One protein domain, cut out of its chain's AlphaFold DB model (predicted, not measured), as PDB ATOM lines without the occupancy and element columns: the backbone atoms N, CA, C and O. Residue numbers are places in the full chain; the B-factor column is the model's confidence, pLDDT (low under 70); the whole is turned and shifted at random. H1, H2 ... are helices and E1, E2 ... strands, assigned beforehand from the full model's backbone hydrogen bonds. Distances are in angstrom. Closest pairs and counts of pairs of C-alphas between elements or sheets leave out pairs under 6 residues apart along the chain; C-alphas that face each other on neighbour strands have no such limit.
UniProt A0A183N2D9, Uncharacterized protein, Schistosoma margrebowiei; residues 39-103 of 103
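Overview. This is residues 39 to 103 of the 103 residues of an uncharacterized protein of Schistosoma margrebowiei (UniProt A0A183N2D9). A small head, in which helix H1 packs beside a two-strand hairpin, E1 and E2, mainly along E1, sends out one long helical arm, H2, whose residues 87 to 101, with 102 and 103, stick out free. The arm makes the length. The printed part has 65 residues with two named helices and two named strands, in the order H1, E1, E2, H2; the class is mostly helix, the sheet antiparallel. The whole is extended, with a radius of gyration of the C-alphas of 17.5 A, spanning 62 by 20 by 14 A.

Arrangement. H1, residues 42 to 58, comes closest to E1, residues 65 to 68, at the C-alphas of Asp 46 and Val 67, 6.2 A apart. E1 and E2, residues 71 to 74, form an antiparallel hairpin at 141 degrees, with N 66 and O 73 within hydrogen-bond range at 2.9 A. H2, residues 76 to 101, is apart from H1 and E1. Each O i to N i+4 pair is within hydrogen-bond range in H1, and 21 of 22 in H2.

Along the chain. H1 begins at C-alpha 42 (28.792, -62.677, -44.121) and is 24.5 A long. E1 measures 9.9 A and E2 10.0 A. H2, 37.9 A, ends at C-alpha 101 (10.969, -38.369, 0.533).

Size, cuts and confidence. The C-alphas of Val 39 and Lys 103, the two farthest apart, are 62.4 A apart. The printed part has no cut, and no link is long. Residues 39 and 96 to 103 have pLDDT under 70.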
ATOM      1  N   VAL A  39      35.210 -70.250 -41.425       66.31
ATOM      2  CA  VAL A  39      34.773 -69.064 -42.170       66.31
ATOM      3  C   VAL A  39      33.249 -69.006 -42.122       66.31
ATOM      4  O   VAL A  39      32.560 -69.771 -42.799       66.31
ATOM      5  N   VAL A  40      32.714 -68.107 -41.300       71.88
ATOM      6  CA  VAL A  40      31.273 -67.854 -41.222       71.88
ATOM      7  C   VAL A  40      30.860 -66.973 -42.411       71.88
ATOM      8  O   VAL A  40      31.484 -65.935 -42.639       71.88
ATOM      9  N   PRO A  41      29.816 -67.336 -43.180       82.81
ATOM     10  CA  PRO A  41      29.320 -66.492 -44.262       82.81
ATOM     11  C   PRO A  41      28.868 -65.119 -43.750       82.81
ATOM     12  O   PRO A  41      28.154 -65.033 -42.750       82.81
ATOM     13  N   GLN A  42      29.189 -64.047 -44.482       83.88
ATOM     14  CA  GLN A  42      28.792 -62.677 -44.121       83.88
ATOM     15  C   GLN A  42      27.274 -62.541 -43.894       83.88
ATOM     16  O   GLN A  42      26.846 -61.861 -42.970       83.88
ATOM     17  N   SER A  43      26.454 -63.276 -44.652       86.50
ATOM     18  CA  SER A  43      24.994 -63.294 -44.492       86.50
ATOM     19  C   SER A  43      24.517 -63.813 -43.129       86.50
ATOM     20  O   SER A  43      23.465 -63.387 -42.634       86.50
ATOM     21  N   GLN A  44      25.274 -64.725 -42.507       86.81
ATOM     22  CA  GLN A  44      24.999 -65.181 -41.145       86.81
ATOM     23  C   GLN A  44      25.354 -64.087 -40.139       86.81
ATOM     24  O   GLN A  44      24.559 -63.818 -39.241       86.81
ATOM     25  N   LEU A  45      26.486 -63.404 -40.331       87.00
ATOM     26  CA  LEU A  45      26.884 -62.269 -39.500       87.00
ATOM     27  C   LEU A  45      25.850 -61.134 -39.563       87.00
ATOM     28  O   LEU A  45      25.388 -60.664 -38.526       87.00
ATOM     29  N   ASP A  46      25.406 -60.769 -40.768       87.25
ATOM     30  CA  ASP A  46      24.357 -59.767 -40.996       87.25
ATOM     31  C   ASP A  46      23.048 -60.130 -40.290       87.25
ATOM     32  O   ASP A  46      22.377 -59.279 -39.700       87.25
ATOM     33  N   SER A  47      22.671 -61.409 -40.335       89.62
ATOM     34  CA  SER A  47      21.446 -61.890 -39.696       89.62
ATOM     35  C   SER A  47      21.535 -61.842 -38.173       89.62
ATOM     36  O   SER A  47      20.583 -61.395 -37.531       89.62
ATOM     37  N   SER A  48      22.682 -62.216 -37.605       89.81
ATOM     38  CA  SER A  48      22.951 -62.109 -36.168       89.81
ATOM     39  C   SER A  48      22.931 -60.654 -35.694       89.81
ATOM     40  O   SER A  48      22.276 -60.337 -34.703       89.81
ATOM     41  N   ILE A  49      23.571 -59.737 -36.431       92.50
ATOM     42  CA  ILE A  49      23.570 -58.306 -36.097       92.50
ATOM     43  C   ILE A  49      22.171 -57.697 -36.204       92.50
ATOM     44  O   ILE A  49      21.780 -56.896 -35.351       92.50
ATOM     45  N   ARG A  50      21.379 -58.097 -37.205       90.94
ATOM     46  CA  ARG A  50      19.981 -57.668 -37.322       90.94
ATOM     47  C   ARG A  50      19.160 -58.109 -36.110       90.94
ATOM     48  O   ARG A  50      18.409 -57.294 -35.590       90.94
ATOM     49  N   LEU A  51      19.329 -59.350 -35.647       91.94
ATOM     50  CA  LEU A  51      18.628 -59.860 -34.467       91.94
ATOM     51  C   LEU A  51      18.983 -59.055 -33.206       91.94
ATOM     52  O   LEU A  51      18.084 -58.589 -32.514       91.94
ATOM     53  N   ILE A  52      20.274 -58.815 -32.952       90.44
ATOM     54  CA  ILE A  52      20.731 -58.038 -31.786       90.44
ATOM     55  C   ILE A  52      20.175 -56.609 -31.818       90.44
ATOM     56  O   ILE A  52      19.678 -56.101 -30.815       90.44
ATOM     57  N   ASN A  53      20.227 -55.952 -32.977       90.12
ATOM     58  CA  ASN A  53      19.689 -54.602 -33.123       90.12
ATOM     59  C   ASN A  53      18.165 -54.547 -32.924       90.12
ATOM     60  O   ASN A  53      17.673 -53.547 -32.404       90.12
ATOM     61  N   SER A  54      17.421 -55.589 -33.319       88.50
ATOM     62  CA  SER A  54      15.983 -55.687 -33.035       88.50
ATOM     63  C   SER A  54      15.705 -55.785 -31.533       88.50
ATOM     64  O   SER A  54      14.794 -55.124 -31.044       88.50
ATOM     65  N   GLU A  55      16.509 -56.543 -30.782       87.31
ATOM     66  CA  GLU A  55      16.384 -56.628 -29.318       87.31
ATOM     67  C   GLU A  55      16.651 -55.276 -28.642       87.31
ATOM     68  O   GLU A  55      15.886 -54.844 -27.779       87.31
ATOM     69  N   PHE A  56      17.684 -54.550 -29.081       84.19
ATOM     70  CA  PHE A  56      17.927 -53.186 -28.605       84.19
ATOM     71  C   PHE A  56      16.748 -52.258 -28.885       84.19
ATOM     72  O   PHE A  56      16.346 -51.511 -27.996       84.19
ATOM     73  N   GLU A  57      16.149 -52.341 -30.072       85.38
ATOM     74  CA  GLU A  57      14.987 -51.531 -30.437       85.38
ATOM     75  C   GLU A  57      13.761 -51.842 -29.562       85.38
ATOM     76  O   GLU A  57      13.113 -50.911 -29.083       85.38
ATOM     77  N   ILE A  58      13.486 -53.120 -29.267       84.81
ATOM     78  CA  ILE A  58      12.402 -53.541 -28.354       84.81
ATOM     79  C   ILE A  58      12.603 -52.959 -26.948       84.81
ATOM     80  O   ILE A  58      11.645 -52.538 -26.300       84.81
ATOM     81  N   MET A  59      13.849 -52.896 -26.480       80.25
ATOM     82  CA  MET A  59      14.204 -52.306 -25.186       80.25
ATOM     83  C   MET A  59      14.252 -50.765 -25.206       80.25
ATOM     84  O   MET A  59      14.491 -50.147 -24.167       80.25
ATOM     85  N   GLY A  60      14.027 -50.131 -26.363       78.94
ATOM     86  CA  GLY A  60      14.075 -48.677 -26.539       78.94
ATOM     87  C   GLY A  60      15.487 -48.096 -26.688       78.94
ATOM     88  O   GLY A  60      15.667 -46.882 -26.567       78.94
ATOM     89  N   TYR A  61      16.491 -48.935 -26.943       80.19
ATOM     90  CA  TYR A  61      17.868 -48.527 -27.213       80.19
ATOM     91  C   TYR A  61      18.115 -48.291 -28.710       80.19
ATOM     92  O   TYR A  61      17.457 -48.849 -29.588       80.19
ATOM     93  N   SER A  62      19.107 -47.451 -29.009       81.44
ATOM     94  CA  SER A  62      19.565 -47.210 -30.379       81.44
ATOM     95  C   SER A  62      20.239 -48.452 -30.967       81.44
ATOM     96  O   SER A  62      20.953 -49.175 -30.274       81.44
ATOM     97  N   LYS A  63      20.103 -48.638 -32.282       86.94
ATOM     98  CA  LYS A  63      20.893 -49.614 -33.045       86.94
ATOM     99  C   LYS A  63      22.345 -49.141 -33.083       86.94
ATOM    100  O   LYS A  63      22.615 -48.028 -33.530       86.94
ATOM    101  N   VAL A  64      23.266 -49.963 -32.587       86.31
ATOM    102  CA  VAL A  64      24.686 -49.591 -32.455       86.31
ATOM    103  C   VAL A  64      25.616 -50.497 -33.243       86.31
ATOM    104  O   VAL A  64      26.754 -50.110 -33.467       86.31
ATOM    105  N   LEU A  65      25.162 -51.667 -33.694       89.56
ATOM    106  CA  LEU A  65      26.005 -52.615 -34.421       89.56
ATOM    107  C   LEU A  65      25.731 -52.557 -35.922       89.56
ATOM    108  O   LEU A  65      24.579 -52.448 -36.343       89.56
ATOM    109  N   ARG A  66      26.778 -52.682 -36.734       89.50
ATOM    110  CA  ARG A  66      26.685 -52.873 -38.186       89.50
ATOM    111  C   ARG A  66      27.751 -53.855 -38.656       89.50
ATOM    112  O   ARG A  66      28.738 -54.056 -37.957       89.50
ATOM    113  N   VAL A  67      27.554 -54.442 -39.829       87.94
ATOM    114  CA  VAL A  67      28.572 -55.265 -40.487       87.94
ATOM    115  C   VAL A  67      29.171 -54.460 -41.627       87.94
ATOM    116  O   VAL A  67      28.446 -53.965 -42.487       87.94
ATOM    117  N   GLU A  68      30.490 -54.327 -41.641       86.06
ATOM    118  CA  GLU A  68      31.241 -53.709 -42.730       86.06
ATOM    119  C   GLU A  68      32.440 -54.596 -43.050       86.06
ATOM    120  O   GLU A  68      33.183 -54.980 -42.153       86.06
ATOM    121  N   ASN A  69      32.618 -54.946 -44.326       85.38
ATOM    122  CA  ASN A  69      33.714 -55.804 -44.802       85.38
ATOM    123  C   ASN A  69      33.824 -57.164 -44.085       85.38
ATOM    124  O   ASN A  69      34.916 -57.702 -43.935       85.38
ATOM    125  N   GLY A  70      32.695 -57.730 -43.646       80.44
ATOM    126  CA  GLY A  70      32.680 -58.994 -42.901       80.44
ATOM    127  C   GLY A  70      33.074 -58.863 -41.427       80.44
ATOM    128  O   GLY A  70      33.161 -59.875 -40.739       80.44
ATOM    129  N   GLU A  71      33.259 -57.641 -40.926       80.50
ATOM    130  CA  GLU A  71      33.567 -57.360 -39.527       80.50
ATOM    131  C   GLU A  71      32.405 -56.643 -38.837       80.50
ATOM    132  O   GLU A  71      31.673 -55.856 -39.444       80.50
ATOM    133  N   ILE A  72      32.237 -56.908 -37.541       85.56
ATOM    134  CA  ILE A  72      31.269 -56.191 -36.709       85.56
ATOM    135  C   ILE A  72      31.881 -54.849 -36.319       85.56
ATOM    136  O   ILE A  72      32.925 -54.794 -35.674       85.56
ATOM    137  N   GLN A  73      31.186 -53.766 -36.639       86.06
ATOM    138  CA  GLN A  73      31.532 -52.424 -36.203       86.06
ATOM    139  C   GLN A  73      30.482 -51.846 -35.259       86.06
ATOM    140  O   GLN A  73      29.284 -52.121 -35.366       86.06
ATOM    141  N   ILE A  74      30.949 -50.982 -34.358       86.19
ATOM    142  CA  ILE A  74      30.110 -50.236 -33.424       86.19
ATOM    143  C   ILE A  74      29.984 -48.794 -33.914       86.19
ATOM    144  O   ILE A  74      30.971 -48.087 -34.117       86.19
ATOM    145  N   THR A  75      28.752 -48.318 -34.051       84.44
ATOM    146  CA  THR A  75      28.447 -46.916 -34.333       84.44
ATOM    147  C   THR A  75      28.559 -46.117 -33.034       84.44
ATOM    148  O   THR A  75      27.581 -45.921 -32.311       84.44
ATOM    149  N   MET A  76      29.781 -45.669 -32.731       76.44
ATOM    150  CA  MET A  76      30.135 -45.035 -31.451       76.44
ATOM    151  C   MET A  76      29.267 -43.823 -31.097       76.44
ATOM    152  O   MET A  76      28.901 -43.671 -29.936       76.44
ATOM    153  N   ASN A  77      28.870 -43.003 -32.074       78.19
ATOM    154  CA  ASN A  77      28.004 -41.845 -31.819       78.19
ATOM    155  C   ASN A  77      26.645 -42.269 -31.239       78.19
ATOM    156  O   ASN A  77      26.207 -41.739 -30.223       78.19
ATOM    157  N   SER A  78      26.014 -43.290 -31.826       73.44
ATOM    158  CA  SER A  78      24.731 -43.822 -31.353       73.44
ATOM    159  C   SER A  78      24.845 -44.487 -29.981       73.44
ATOM    160  O   SER A  78      23.909 -44.415 -29.184       73.44
ATOM    161  N   PHE A  79      25.993 -45.108 -29.694       76.00
ATOM    162  CA  PHE A  79      26.289 -45.678 -28.383       76.00
ATOM    163  C   PHE A  79      26.442 -44.589 -27.312       76.00
ATOM    164  O   PHE A  79      25.776 -44.651 -26.279       76.00
ATOM    165  N   ILE A  80      27.252 -43.559 -27.578       80.00
ATOM    166  CA  ILE A  80      27.468 -42.427 -26.666       80.00
ATOM    167  C   ILE A  80      26.143 -41.715 -26.373       80.00
ATOM    168  O   ILE A  80      25.820 -41.486 -25.207       80.00
ATOM    169  N   ASP A  81      25.333 -41.443 -27.398       79.38
ATOM    170  CA  ASP A  81      24.016 -40.823 -27.226       79.38
ATOM    171  C   ASP A  81      23.085 -41.673 -26.351       79.38
ATOM    172  O   ASP A  81      22.363 -41.143 -25.501       79.38
ATOM    173  N   GLY A  82      23.104 -42.998 -26.534       76.75
ATOM    174  CA  GLY A  82      22.349 -43.938 -25.705       76.75
ATOM    175  C   GLY A  82      22.771 -43.884 -24.234       76.75
ATOM    176  O   GLY A  82      21.923 -43.757 -23.349       76.75
ATOM    177  N   VAL A  83      24.080 -43.897 -23.971       82.56
ATOM    178  CA  VAL A  83      24.641 -43.813 -22.614       82.56
ATOM    179  C   VAL A  83      24.303 -42.472 -21.953       82.56
ATOM    180  O   VAL A  83      23.858 -42.448 -20.806       82.56
ATOM    181  N   LEU A  84      24.430 -41.349 -22.667       82.44
ATOM    182  CA  LEU A  84      24.092 -40.023 -22.139       82.44
ATOM    183  C   LEU A  84      22.604 -39.900 -21.784       82.44
ATOM    184  O   LEU A  84      22.259 -39.356 -20.728       82.44
ATOM    185  N   LYS A  85      21.709 -40.444 -22.620       82.69
ATOM    186  CA  LYS A  85      20.270 -40.515 -22.320       82.69
ATOM    187  C   LYS A  85      19.986 -41.365 -21.082       82.69
ATOM    188  O   LYS A  85      19.159 -40.963 -20.259       82.69
ATOM    189  N   LEU A  86      20.679 -42.494 -20.918       84.06
ATOM    190  CA  LEU A  86      20.533 -43.365 -19.751       84.06
ATOM    191  C   LEU A  86      20.973 -42.655 -18.463       84.06
ATOM    192  O   LEU A  86      20.201 -42.597 -17.507       84.06
ATOM    193  N   ILE A  87      22.158 -42.032 -18.462       85.44
ATOM    194  CA  ILE A  87      22.673 -41.241 -17.329       85.44
ATOM    195  C   ILE A  87      21.700 -40.111 -16.975       85.44
ATOM    196  O   ILE A  87      21.379 -39.895 -15.804       85.44
ATOM    197  N   THR A  88      21.186 -39.404 -17.983       81.75
ATOM    198  CA  THR A  88      20.232 -38.305 -17.782       81.75
ATOM    199  C   THR A  88      18.928 -38.803 -17.160       81.75
ATOM    200  O   THR A  88      18.394 -38.168 -16.250       81.75
ATOM    201  N   SER A  89      18.421 -39.945 -17.626       83.06
ATOM    202  CA  SER A  89      17.192 -40.557 -17.111       83.06
ATOM    203  C   SER A  89      17.361 -41.025 -15.666       83.06
ATOM    204  O   SER A  89      16.498 -40.755 -14.830       83.06
ATOM    205  N   TYR A  90      18.503 -41.635 -15.346       85.81
ATOM    206  CA  TYR A  90      18.844 -42.033 -13.982       85.81
ATOM    207  C   TYR A  90      18.924 -40.825 -13.041       85.81
ATOM    208  O   TYR A  90      18.300 -40.821 -11.981       85.81
ATOM    209  N   ARG A  91      19.601 -39.748 -13.458       83.56
ATOM    210  CA  ARG A  91      19.692 -38.515 -12.663       83.56
ATOM    211  C   ARG A  91      18.319 -37.895 -12.393       83.56
ATOM    212  O   ARG A  91      18.048 -37.489 -11.269       83.56
ATOM    213  N   LYS A  92      17.438 -37.851 -13.397       82.69
ATOM    214  CA  LYS A  92      16.052 -37.379 -13.218       82.69
ATOM    215  C   LYS A  92      15.286 -38.238 -12.212       82.69
ATOM    216  O   LYS A  92      14.593 -37.685 -11.365       82.69
ATOM    217  N   SER A  93      15.443 -39.561 -12.281       83.38
ATOM    218  CA  SER A  93      14.808 -40.489 -11.341       83.38
ATOM    219  C   SER A  93      15.266 -40.272  -9.898       83.38
ATOM    220  O   SER A  93      14.434 -40.360  -8.998       83.38
ATOM    221  N   LEU A  94      16.551 -39.988  -9.666       81.06
ATOM    222  CA  LEU A  94      17.060 -39.683  -8.325       81.06
ATOM    223  C   LEU A  94      16.444 -38.393  -7.775       81.06
ATOM    224  O   LEU A  94      15.887 -38.409  -6.682       81.06
ATOM    225  N   ASN A  95      16.441 -37.321  -8.570       74.94
ATOM    226  CA  ASN A  95      15.871 -36.036  -8.158       74.94
ATOM    227  C   ASN A  95      14.370 -36.142  -7.840       74.94
ATOM    228  O   ASN A  95      13.903 -35.578  -6.859       74.94
ATOM    229  N   SER A  96      13.605 -36.900  -8.639       69.50
ATOM    230  CA  SER A  96      12.181 -37.133  -8.353       69.50
ATOM    231  C   SER A  96      11.945 -37.936  -7.072       69.50
ATOM    232  O   SER A  96      10.874 -37.853  -6.486       69.50
ATOM    233  N   ARG A  97      12.928 -38.736  -6.644       60.94
ATOM    234  CA  ARG A  97      12.833 -39.575  -5.447       60.94
ATOM    235  C   ARG A  97      13.148 -38.771  -4.184       60.94
ATOM    236  O   ARG A  97      12.411 -38.894  -3.214       60.94
ATOM    237  N   GLU A  98      14.142 -37.881  -4.244       62.06
ATOM    238  CA  GLU A  98      14.398 -36.885  -3.189       62.06
ATOM    239  C   GLU A  98      13.177 -35.980  -2.942       62.06
ATOM    240  O   GLU A  98      12.835 -35.703  -1.798       62.06
ATOM    241  N   GLU A  99      12.467 -35.563  -3.995       56.62
ATOM    242  CA  GLU A  99      11.288 -34.690  -3.872       56.62
ATOM    243  C   GLU A  99      10.069 -35.381  -3.215       56.62
ATOM    244  O   GLU A  99       9.204 -34.709  -2.651       56.62
ATOM    245  N   ILE A 100       9.997 -36.717  -3.272       59.41
ATOM    246  CA  ILE A 100       8.934 -37.523  -2.645       59.41
ATOM    247  C   ILE A 100       9.265 -37.841  -1.181       59.41
ATOM    248  O   ILE A 100       8.359 -37.870  -0.358       59.41
ATOM    249  N   GLU A 101      10.538 -38.063  -0.843       54.41
ATOM    250  CA  GLU A 101      10.969 -38.369   0.533       54.41
ATOM    251  C   GLU A 101      11.014 -37.127   1.448       54.41
ATOM    252  O   GLU A 101      11.047 -37.264   2.670       54.41
ATOM    253  N   LEU A 102      10.986 -35.918   0.875       52.06
ATOM    254  CA  LEU A 102      10.986 -34.634   1.595       52.06
ATOM    255  C   LEU A 102       9.586 -34.001   1.781       52.06
ATOM    256  O   LEU A 102       9.501 -32.857   2.235       52.06
ATOM    257  N   LYS A 103       8.501 -34.707   1.438       45.72
ATOM    258  CA  LYS A 103       7.103 -34.310   1.709       45.72
ATOM    259  C   LYS A 103       6.478 -35.182   2.787       45.72
ATOM    260  O   LYS A 103       5.699 -34.613   3.583       45.72
TER     261      LYS A 103